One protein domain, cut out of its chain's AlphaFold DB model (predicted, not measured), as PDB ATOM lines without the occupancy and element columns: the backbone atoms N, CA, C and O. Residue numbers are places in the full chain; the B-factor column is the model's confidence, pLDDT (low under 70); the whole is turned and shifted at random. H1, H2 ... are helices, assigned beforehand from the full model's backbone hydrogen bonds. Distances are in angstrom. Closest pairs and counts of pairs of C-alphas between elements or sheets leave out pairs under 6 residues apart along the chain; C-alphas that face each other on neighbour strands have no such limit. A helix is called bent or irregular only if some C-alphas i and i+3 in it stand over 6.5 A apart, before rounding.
ATOM      1  N   MET A   1     122.692  78.708 189.668       53.62
ATOM      2  CA  MET A   1     124.140  78.388 189.565       53.62
ATOM      3  C   MET A   1     124.474  77.273 188.561       53.62
ATOM      4  O   MET A   1     125.580  76.759 188.594       53.62
ATOM      5  N   THR A   2     123.592  76.917 187.618       65.31
ATOM      6  CA  THR A   2     123.861  75.890 186.583       65.31
ATOM      7  C   THR A   2     124.312  76.475 185.238       65.31
ATOM      8  O   THR A   2     125.006  75.801 184.486       65.31
ATOM      9  N   GLY A   3     123.987  77.744 184.954       74.19
ATOM     10  CA  GLY A   3     124.336  78.412 183.692       74.19
ATOM     11  C   GLY A   3     125.842  78.506 183.419       74.19
ATOM     12  O   GLY A   3     126.272  78.167 182.323       74.19
ATOM     13  N   SER A   4     126.649  78.877 184.425       77.81
ATOM     14  CA  SER A   4     128.116  78.980 184.274       77.81
ATOM     15  C   SER A   4     128.753  77.631 183.941       77.81
ATOM     16  O   SER A   4     129.540  77.522 183.008       77.81
ATOM     17  N   LYS A   5     128.334  76.572 184.644       87.19
ATOM     18  CA  LYS A   5     128.856  75.215 184.446       87.19
ATOM     19  C   LYS A   5     128.496  74.653 183.067       87.19
ATOM     20  O   LYS A   5     129.309  73.984 182.439       87.19
ATOM     21  N   ASN A   6     127.289  74.949 182.586       91.94
ATOM     22  CA  ASN A   6     126.846  74.534 181.257       91.94
ATOM     23  C   ASN A   6     127.621  75.252 180.147       91.94
ATOM     24  O   ASN A   6     127.980  74.623 179.155       91.94
ATOM     25  N   LEU A   7     127.910  76.545 180.327       92.88
ATOM     26  CA  LEU A   7     128.725  77.310 179.387       92.88
ATOM     27  C   LEU A   7     130.160  76.777 179.329       92.88
ATOM     28  O   LEU A   7     130.661  76.514 178.242       92.88
ATOM     29  N   GLU A   8     130.798  76.571 180.484       94.31
ATOM     30  CA  GLU A   8     132.150  76.002 180.571       94.31
ATOM     31  C   GLU A   8     132.242  74.648 179.858       94.31
ATOM     32  O   GLU A   8     133.129  74.440 179.030       94.31
ATOM     33  N   ASN A   9     131.290  73.747 180.116       96.31
ATOM     34  CA  ASN A   9     131.254  72.447 179.451       96.31
ATOM     35  C   ASN A   9     131.082  72.590 177.932       96.31
ATOM     36  O   ASN A   9     131.800  71.946 177.171       96.31
ATOM     37  N   TRP A  10     130.181  73.463 177.475       96.44
ATOM     38  CA  TRP A  10     129.980  73.699 176.045       96.44
ATOM     39  C   TRP A  10     131.235  74.261 175.363       96.44
ATOM     40  O   TRP A  10     131.594  73.819 174.270       96.44
ATOM     41  N   LEU A  11     131.940  75.191 176.014       97.38
ATOM     42  CA  LEU A  11     133.194  75.745 175.504       97.38
ATOM     43  C   LEU A  11     134.253  74.653 175.335       97.38
ATOM     44  O   LEU A  11     134.878  74.563 174.277       97.38
ATOM     45  N   HIS A  12     134.420  73.796 176.342       96.00
ATOM     46  CA  HIS A  12     135.384  72.700 176.284       96.00
ATOM     47  C   HIS A  12     135.018  71.636 175.246       96.00
ATOM     48  O   HIS A  12     135.895  71.162 174.530       96.00
ATOM     49  N   GLU A  13     133.743  71.266 175.133       96.62
ATOM     50  CA  GLU A  13     133.314  70.163 174.267       96.62
ATOM     51  C   GLU A  13     133.089  70.567 172.806       96.62
ATOM     52  O   GLU A  13     133.163  69.716 171.917       96.62
ATOM     53  N   LYS A  14     132.768  71.839 172.533       96.38
ATOM     54  CA  LYS A  14     132.417  72.313 171.184       96.38
ATOM     55  C   LYS A  14     133.415  73.320 170.641       96.38
ATOM     56  O   LYS A  14     133.937  73.121 169.545       96.38
ATOM     57  N   VAL A  15     133.685  74.386 171.392       97.00
ATOM     58  CA  VAL A  15     134.507  75.498 170.893       97.00
ATOM     59  C   VAL A  15     135.977  75.106 170.812       97.00
ATOM     60  O   VAL A  15     136.592  75.341 169.775       97.00
ATOM     61  N   GLY A  16     136.514  74.460 171.850       96.94
ATOM     62  CA  GLY A  16     137.903  73.988 171.876       96.94
ATOM     63  C   GLY A  16     138.260  73.140 170.647       96.94
ATOM     64  O   GLY A  16     139.102  73.561 169.855       96.94
ATOM     65  N   PRO A  17     137.556  72.018 170.396       97.88
ATOM     66  CA  PRO A  17     137.822  71.171 169.234       97.88
ATOM     67  C   PRO A  17     137.647  71.881 167.885       97.88
ATOM     68  O   PRO A  17     138.411  71.632 166.953       97.88
ATOM     69  N   ALA A  18     136.656  72.771 167.754       96.50
ATOM     70  CA  ALA A  18     136.449  73.528 166.521       96.50
ATOM     71  C   ALA A  18     137.610  74.494 166.242       96.50
ATOM     72  O   ALA A  18     138.068  74.600 165.103       96.50
ATOM     73  N   TYR A  19     138.109  75.156 167.284       95.50
ATOM     74  CA  TYR A  19     139.246  76.062 167.200       95.50
ATOM     75  C   TYR A  19     140.556  75.323 166.916       95.50
ATOM     76  O   TYR A  19     141.323  75.752 166.055       95.50
ATOM     77  N   ASP A  20     140.789  74.183 167.567       97.69
ATOM     78  CA  ASP A  20     141.957  73.341 167.301       97.69
ATOM     79  C   ASP A  20     141.956  72.826 165.857       97.69
ATOM     80  O   ASP A  20     142.984  72.866 165.181       97.69
ATOM     81  N   ALA A  21     140.794  72.423 165.337       97.06
ATOM     82  CA  ALA A  21     140.659  72.005 163.945       97.06
ATOM     83  C   ALA A  21     140.875  73.162 162.953       97.06
ATOM     84  O   ALA A  21     141.441  72.945 161.886       97.06
ATOM     85  N   LEU A  22     140.455  74.385 163.293       97.06
ATOM     86  CA  LEU A  22     140.742  75.581 162.495       97.06
ATOM     87  C   LEU A  22     142.234  75.944 162.522       97.06
ATOM     88  O   LEU A  22     142.788  76.357 161.509       97.06
ATOM     89  N   LYS A  23     142.905  75.772 163.667       96.12
ATOM     90  CA  LYS A  23     144.360  75.944 163.773       96.12
ATOM     91  C   LYS A  23     145.124  74.914 162.946       96.12
ATOM     92  O   LYS A  23     146.117  75.269 162.317       96.12
ATOM     93  N   ALA A  24     144.685  73.658 162.983       97.81
ATOM     94  CA  ALA A  24     145.304  72.566 162.239       97.81
ATOM     95  C   ALA A  24     145.094  72.705 160.723       97.81
ATOM     96  O   ALA A  24     145.974  72.328 159.953       97.81
ATOM     97  N   ASP A  25     143.956  73.263 160.303       97.12
ATOM     98  CA  ASP A  25     143.625  73.512 158.903       97.12
ATOM     99  C   ASP A  25     142.981  74.903 158.723       97.12
ATOM    100  O   ASP A  25     141.755  75.055 158.814       97.12
ATOM    101  N   PRO A  26     143.798  75.935 158.430       95.19
ATOM    102  CA  PRO A  26     143.312  77.292 158.199       95.19
ATOM    103  C   PRO A  26     142.367  77.428 157.000       95.19
ATOM    104  O   PRO A  26     141.613  78.398 156.938       95.19
ATOM    105  N   ALA A  27     142.358  76.474 156.059       94.75
ATOM    106  CA  ALA A  27     141.422  76.495 154.935       94.75
ATOM    107  C   ALA A  27     139.967  76.244 155.376       94.75
ATOM    108  O   ALA A  27     139.043  76.497 154.607       94.75
ATOM    109  N   ARG A  28     139.745  75.807 156.626       93.38
ATOM    110  CA  ARG A  28     138.412  75.699 157.248       93.38
ATOM    111  C   ARG A  28     137.828  77.051 157.656       93.38
ATOM    112  O   ARG A  28     136.677  77.096 158.090       93.38
ATOM    113  N   ALA A  29     138.596  78.139 157.563       94.31
ATOM    114  CA  ALA A  29     138.090  79.480 157.818       94.31
ATOM    115  C   ALA A  29     137.009  79.850 156.792       94.31
ATOM    116  O   ALA A  29     137.194  79.686 155.589       94.31
ATOM    117  N   VAL A  30     135.894  80.393 157.279       94.31
ATOM    118  CA  VAL A  30     134.819  80.937 156.440       94.31
ATOM    119  C   VAL A  30     134.921  82.453 156.385       94.31
ATOM    120  O   VAL A  30     135.259  83.102 157.379       94.31
ATOM    121  N   THR A  31     134.624  83.038 155.228       95.31
ATOM    122  CA  THR A  31     134.579  84.498 155.103       95.31
ATOM    123  C   THR A  31     133.272  85.046 155.682       95.31
ATOM    124  O   THR A  31     132.251  84.349 155.677       95.31
ATOM    125  N   PRO A  32     133.243  86.313 156.135       95.69
ATOM    126  CA  PRO A  32     131.999  86.955 156.555       95.69
ATOM    127  C   PRO A  32     130.908  86.897 155.480       95.69
ATOM    128  O   PRO A  32     129.731  86.763 155.796       95.69
ATOM    129  N   ASP A  33     131.285  86.956 154.204       96.81
ATOM    130  CA  ASP A  33     130.347  86.916 153.079       96.81
ATOM    131  C   ASP A  33     129.701  85.544 152.929       96.81
ATOM    132  O   ASP A  33     128.492  85.453 152.733       96.81
ATOM    133  N   GLN A  34     130.484  84.476 153.095       96.12
ATOM    134  CA  GLN A  34     129.963  83.112 153.102       96.12
ATOM    135  C   GLN A  34     128.994  82.901 154.265       96.12
ATOM    136  O   GLN A  34     127.927  82.334 154.063       96.12
ATOM    137  N   VAL A  35     129.322  83.410 155.457       96.94
ATOM    138  CA  VAL A  35     128.423  83.343 156.622       96.94
ATOM    139  C   VAL A  35     127.128  84.115 156.367       96.94
ATOM    140  O   VAL A  35     126.045  83.631 156.682       96.94
ATOM    141  N   ARG A  36     127.207  85.309 155.770       97.44
ATOM    142  CA  ARG A  36     126.014  86.099 155.429       97.44
ATOM    143  C   ARG A  36     125.142  85.394 154.398       97.44
ATOM    144  O   ARG A  36     123.926  85.386 154.554       97.44
ATOM    145  N   TYR A  37     125.754  84.789 153.382       96.62
ATOM    146  CA  TYR A  37     125.035  84.017 152.373       96.62
ATOM    147  C   TYR A  37     124.312  82.817 152.995       96.62
ATOM    148  O   TYR A  37     123.116  82.655 152.788       96.62
ATOM    149  N   THR A  38     124.998  82.009 153.812       96.75
ATOM    150  CA  THR A  38     124.370  80.835 154.440       96.75
ATOM    151  C   THR A  38     123.252  81.220 155.402       96.75
ATOM    152  O   THR A  38     122.218  80.561 155.421       96.75
ATOM    153  N   LEU A  39     123.413  82.302 156.168       97.00
ATOM    154  CA  LEU A  39     122.349  82.820 157.028       97.00
ATOM    155  C   LEU A  39     121.146  83.332 156.226       97.00
ATOM    156  O   LEU A  39     120.018  83.133 156.664       97.00
ATOM    157  N   ALA A  40     121.367  83.961 155.068       96.69
ATOM    158  CA  ALA A  40     120.283  84.413 154.197       96.69
ATOM    159  C   ALA A  40     119.479  83.234 153.628       96.69
ATOM    160  O   ALA A  40     118.252  83.274 153.642       96.69
ATOM    161  N   GLU A  41     120.157  82.166 153.202       97.50
ATOM    162  CA  GLU A  41     119.498  80.939 152.735       97.50
ATOM    163  C   GLU A  41     118.680  80.277 153.853       97.50
ATOM    164  O   GLU A  41     117.514  79.944 153.656       97.50
ATOM    165  N   LEU A  42     119.254  80.150 155.057       96.81
ATOM    166  CA  LEU A  42     118.546  79.599 156.218       96.81
ATOM    167  C   LEU A  42     117.341  80.457 156.627       96.81
ATOM    168  O   LEU A  42     116.317  79.921 157.050       96.81
ATOM    169  N   LEU A  43     117.446  81.784 156.503       95.56
ATOM    170  CA  LEU A  43     116.326  82.688 156.750       95.56
ATOM    171  C   LEU A  43     115.215  82.482 155.714       95.56
ATOM    172  O   LEU A  43     114.058  82.355 156.102       95.56
ATOM    173  N   ALA A  44     115.558  82.383 154.428       96.44
ATOM    174  CA  ALA A  44     114.589  82.120 153.366       96.44
ATOM    175  C   ALA A  44     113.885  80.764 153.550       96.44
ATOM    176  O   ALA A  44     112.675  80.659 153.350       96.44
ATOM    177  N   GLU A  45     114.613  79.731 153.987       96.50
ATOM    178  CA  GLU A  45     114.031  78.434 154.345       96.50
ATOM    179  C   GLU A  45     113.056  78.559 155.527       96.50
ATOM    180  O   GLU A  45     111.944  78.030 155.473       96.50
ATOM    181  N   ALA A  46     113.426  79.304 156.571       94.56
ATOM    182  CA  ALA A  46     112.561  79.542 157.725       94.56
ATOM    183  C   ALA A  46     111.296  80.343 157.364       94.56
ATOM    184  O   ALA A  46     110.220  80.058 157.897       94.56
ATOM    185  N   GLU A  47     111.405  81.314 156.454       95.44
ATOM    186  CA  GLU A  47     110.273  82.072 155.906       95.44
ATOM    187  C   GLU A  47     109.349  81.170 155.080       95.44
ATOM    188  O   GLU A  47     108.135  81.167 155.288       95.44
ATOM    189  N   ALA A  48     109.910  80.340 154.196       95.44
ATOM    190  CA  ALA A  48     109.145  79.383 153.398       95.44
ATOM    191  C   ALA A  48     108.434  78.333 154.270       95.44
ATOM    192  O   ALA A  48     107.316  77.919 153.960       95.44
ATOM    193  N   ALA A  49     109.057  77.928 155.379       94.75
ATOM    194  CA  ALA A  49     108.475  77.026 156.369       94.75
ATOM    195  C   ALA A  49     107.451  77.708 157.300       94.75
ATOM    196  O   ALA A  49     106.839  77.028 158.126       94.75
ATOM    197  N   GLY A  50     107.265  79.031 157.208       91.81
ATOM    198  CA  GLY A  50     106.382  79.801 158.088       91.81
ATOM    199  C   GLY A  50     106.849  79.861 159.548       91.81
ATOM    200  O   GLY A  50     106.061  80.194 160.431       91.81
ATOM    201  N   VAL A  51     108.113  79.520 159.812       92.69
ATOM    202  CA  VAL A  51     108.756  79.610 161.135       92.69
ATOM    203  C   VAL A  51     109.185  81.050 161.423       92.69
ATOM    204  O   VAL A  51     109.208  81.471 162.581       92.69
ATOM    205  N   TYR A  52     109.511  81.806 160.370       88.62
ATOM    206  CA  TYR A  52     109.787  83.234 160.436       88.62
ATOM    207  C   TYR A  52     108.693  84.035 159.700       88.62
ATOM    208  O   TYR A  52     108.290  83.632 158.608       88.62
ATOM    209  N   PRO A  53     108.200  85.162 160.254       89.81
ATOM    210  CA  PRO A  53     108.616  85.782 161.513       89.81
ATOM    211  C   PRO A  53     108.305  84.931 162.752       89.81
ATOM    212  O   PRO A  53     107.282  84.257 162.805       89.81
ATOM    213  N   LEU A  54     109.181  85.007 163.762       89.50
ATOM    214  CA  LEU A  54     108.952  84.346 165.053       89.50
ATOM    215  C   LEU A  54     107.615  84.808 165.679       89.50
ATOM    216  O   LEU A  54     107.195  85.946 165.445       89.50
ATOM    217  N   PRO A  55     106.955  83.981 166.510       89.81
ATOM    218  CA  PRO A  55     105.755  84.391 167.236       89.81
ATOM    219  C   PRO A  55     106.007  85.633 168.111       89.81
ATOM    220  O   PRO A  55     107.108  85.763 168.652       89.81
ATOM    221  N   PRO A  56     105.004  86.511 168.327       86.62
ATOM    222  CA  PRO A  56     105.161  87.731 169.128       86.62
ATOM    223  C   PRO A  56     105.759  87.489 170.520       86.62
ATOM    224  O   PRO A  56     106.599  88.257 170.974       86.62
ATOM    225  N   GLU A  57     105.400  86.372 171.157       86.50
ATOM    226  CA  GLU A  57     105.931  85.955 172.464       86.50
ATOM    227  C   GLU A  57     107.458  85.768 172.457       86.50
ATOM    228  O   GLU A  57     108.129  86.053 173.442       86.50
TER     229      GLU A  57
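Overview. This is residues 1 to 57 of the 119 residues of the protein "Transcriptional regulator" of Diaphorobacter sp. J5-51 (UniProt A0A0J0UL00). Two helices that do not pack on each other make an open, flat C: the long H1 is one limb, residues 25 to 31 turn the corner, and H2 with the tail of residues 49 to 57 makes the rest. The middle of the C is empty. The printed part has 57 residues, with two named helices, H1 then H2, and no named strand; the class is all helix. It is extended, with a radius of gyration of the C-alphas of 16.5 A and spans of 38 by 37 by 15 A.

Along the chain. H1 runs from Gly 3 to Ala 24, 30.6 A from first to last C-alpha, beginning at C-alpha 3 at (124.336, 78.412, 183.692). It has a kink of 28 degrees near residue 10. H1 is neither bent nor irregular, but only just: C-alphas 13 and 16 are 6.4 A apart. H2 runs from Pro 32 to Ala 48, 24.3 A long, ending at C-alpha 48 at (109.145, 79.383, 153.398).

Arrangement. H1 and H2 are apart, with no C-alpha of the one within 8 A of the other. Their link of 7 residues is short. Residues 1 to 17, of which 3 to 17 belong to H1, stand free. Residues 20 to 27, of which 20 to 24 belong to H1, and residues 29 to 42, of which 32 to 42 belong to H2, stand free too. In H2 every O i to N i+4 pair is within hydrogen-bond range; in H1 16 of 18 are.

Size, cuts and confidence. The C-alphas farthest apart, those of Ala 24 and Pro 56, are 43.5 A apart, and those of Met 1 and Glu 57 are 26.1 A apart. The printed part has no cut, and it begins at the chain's first residue. The mean pLDDT of the printed part is 93.0; residues 1 to 2 are under 70.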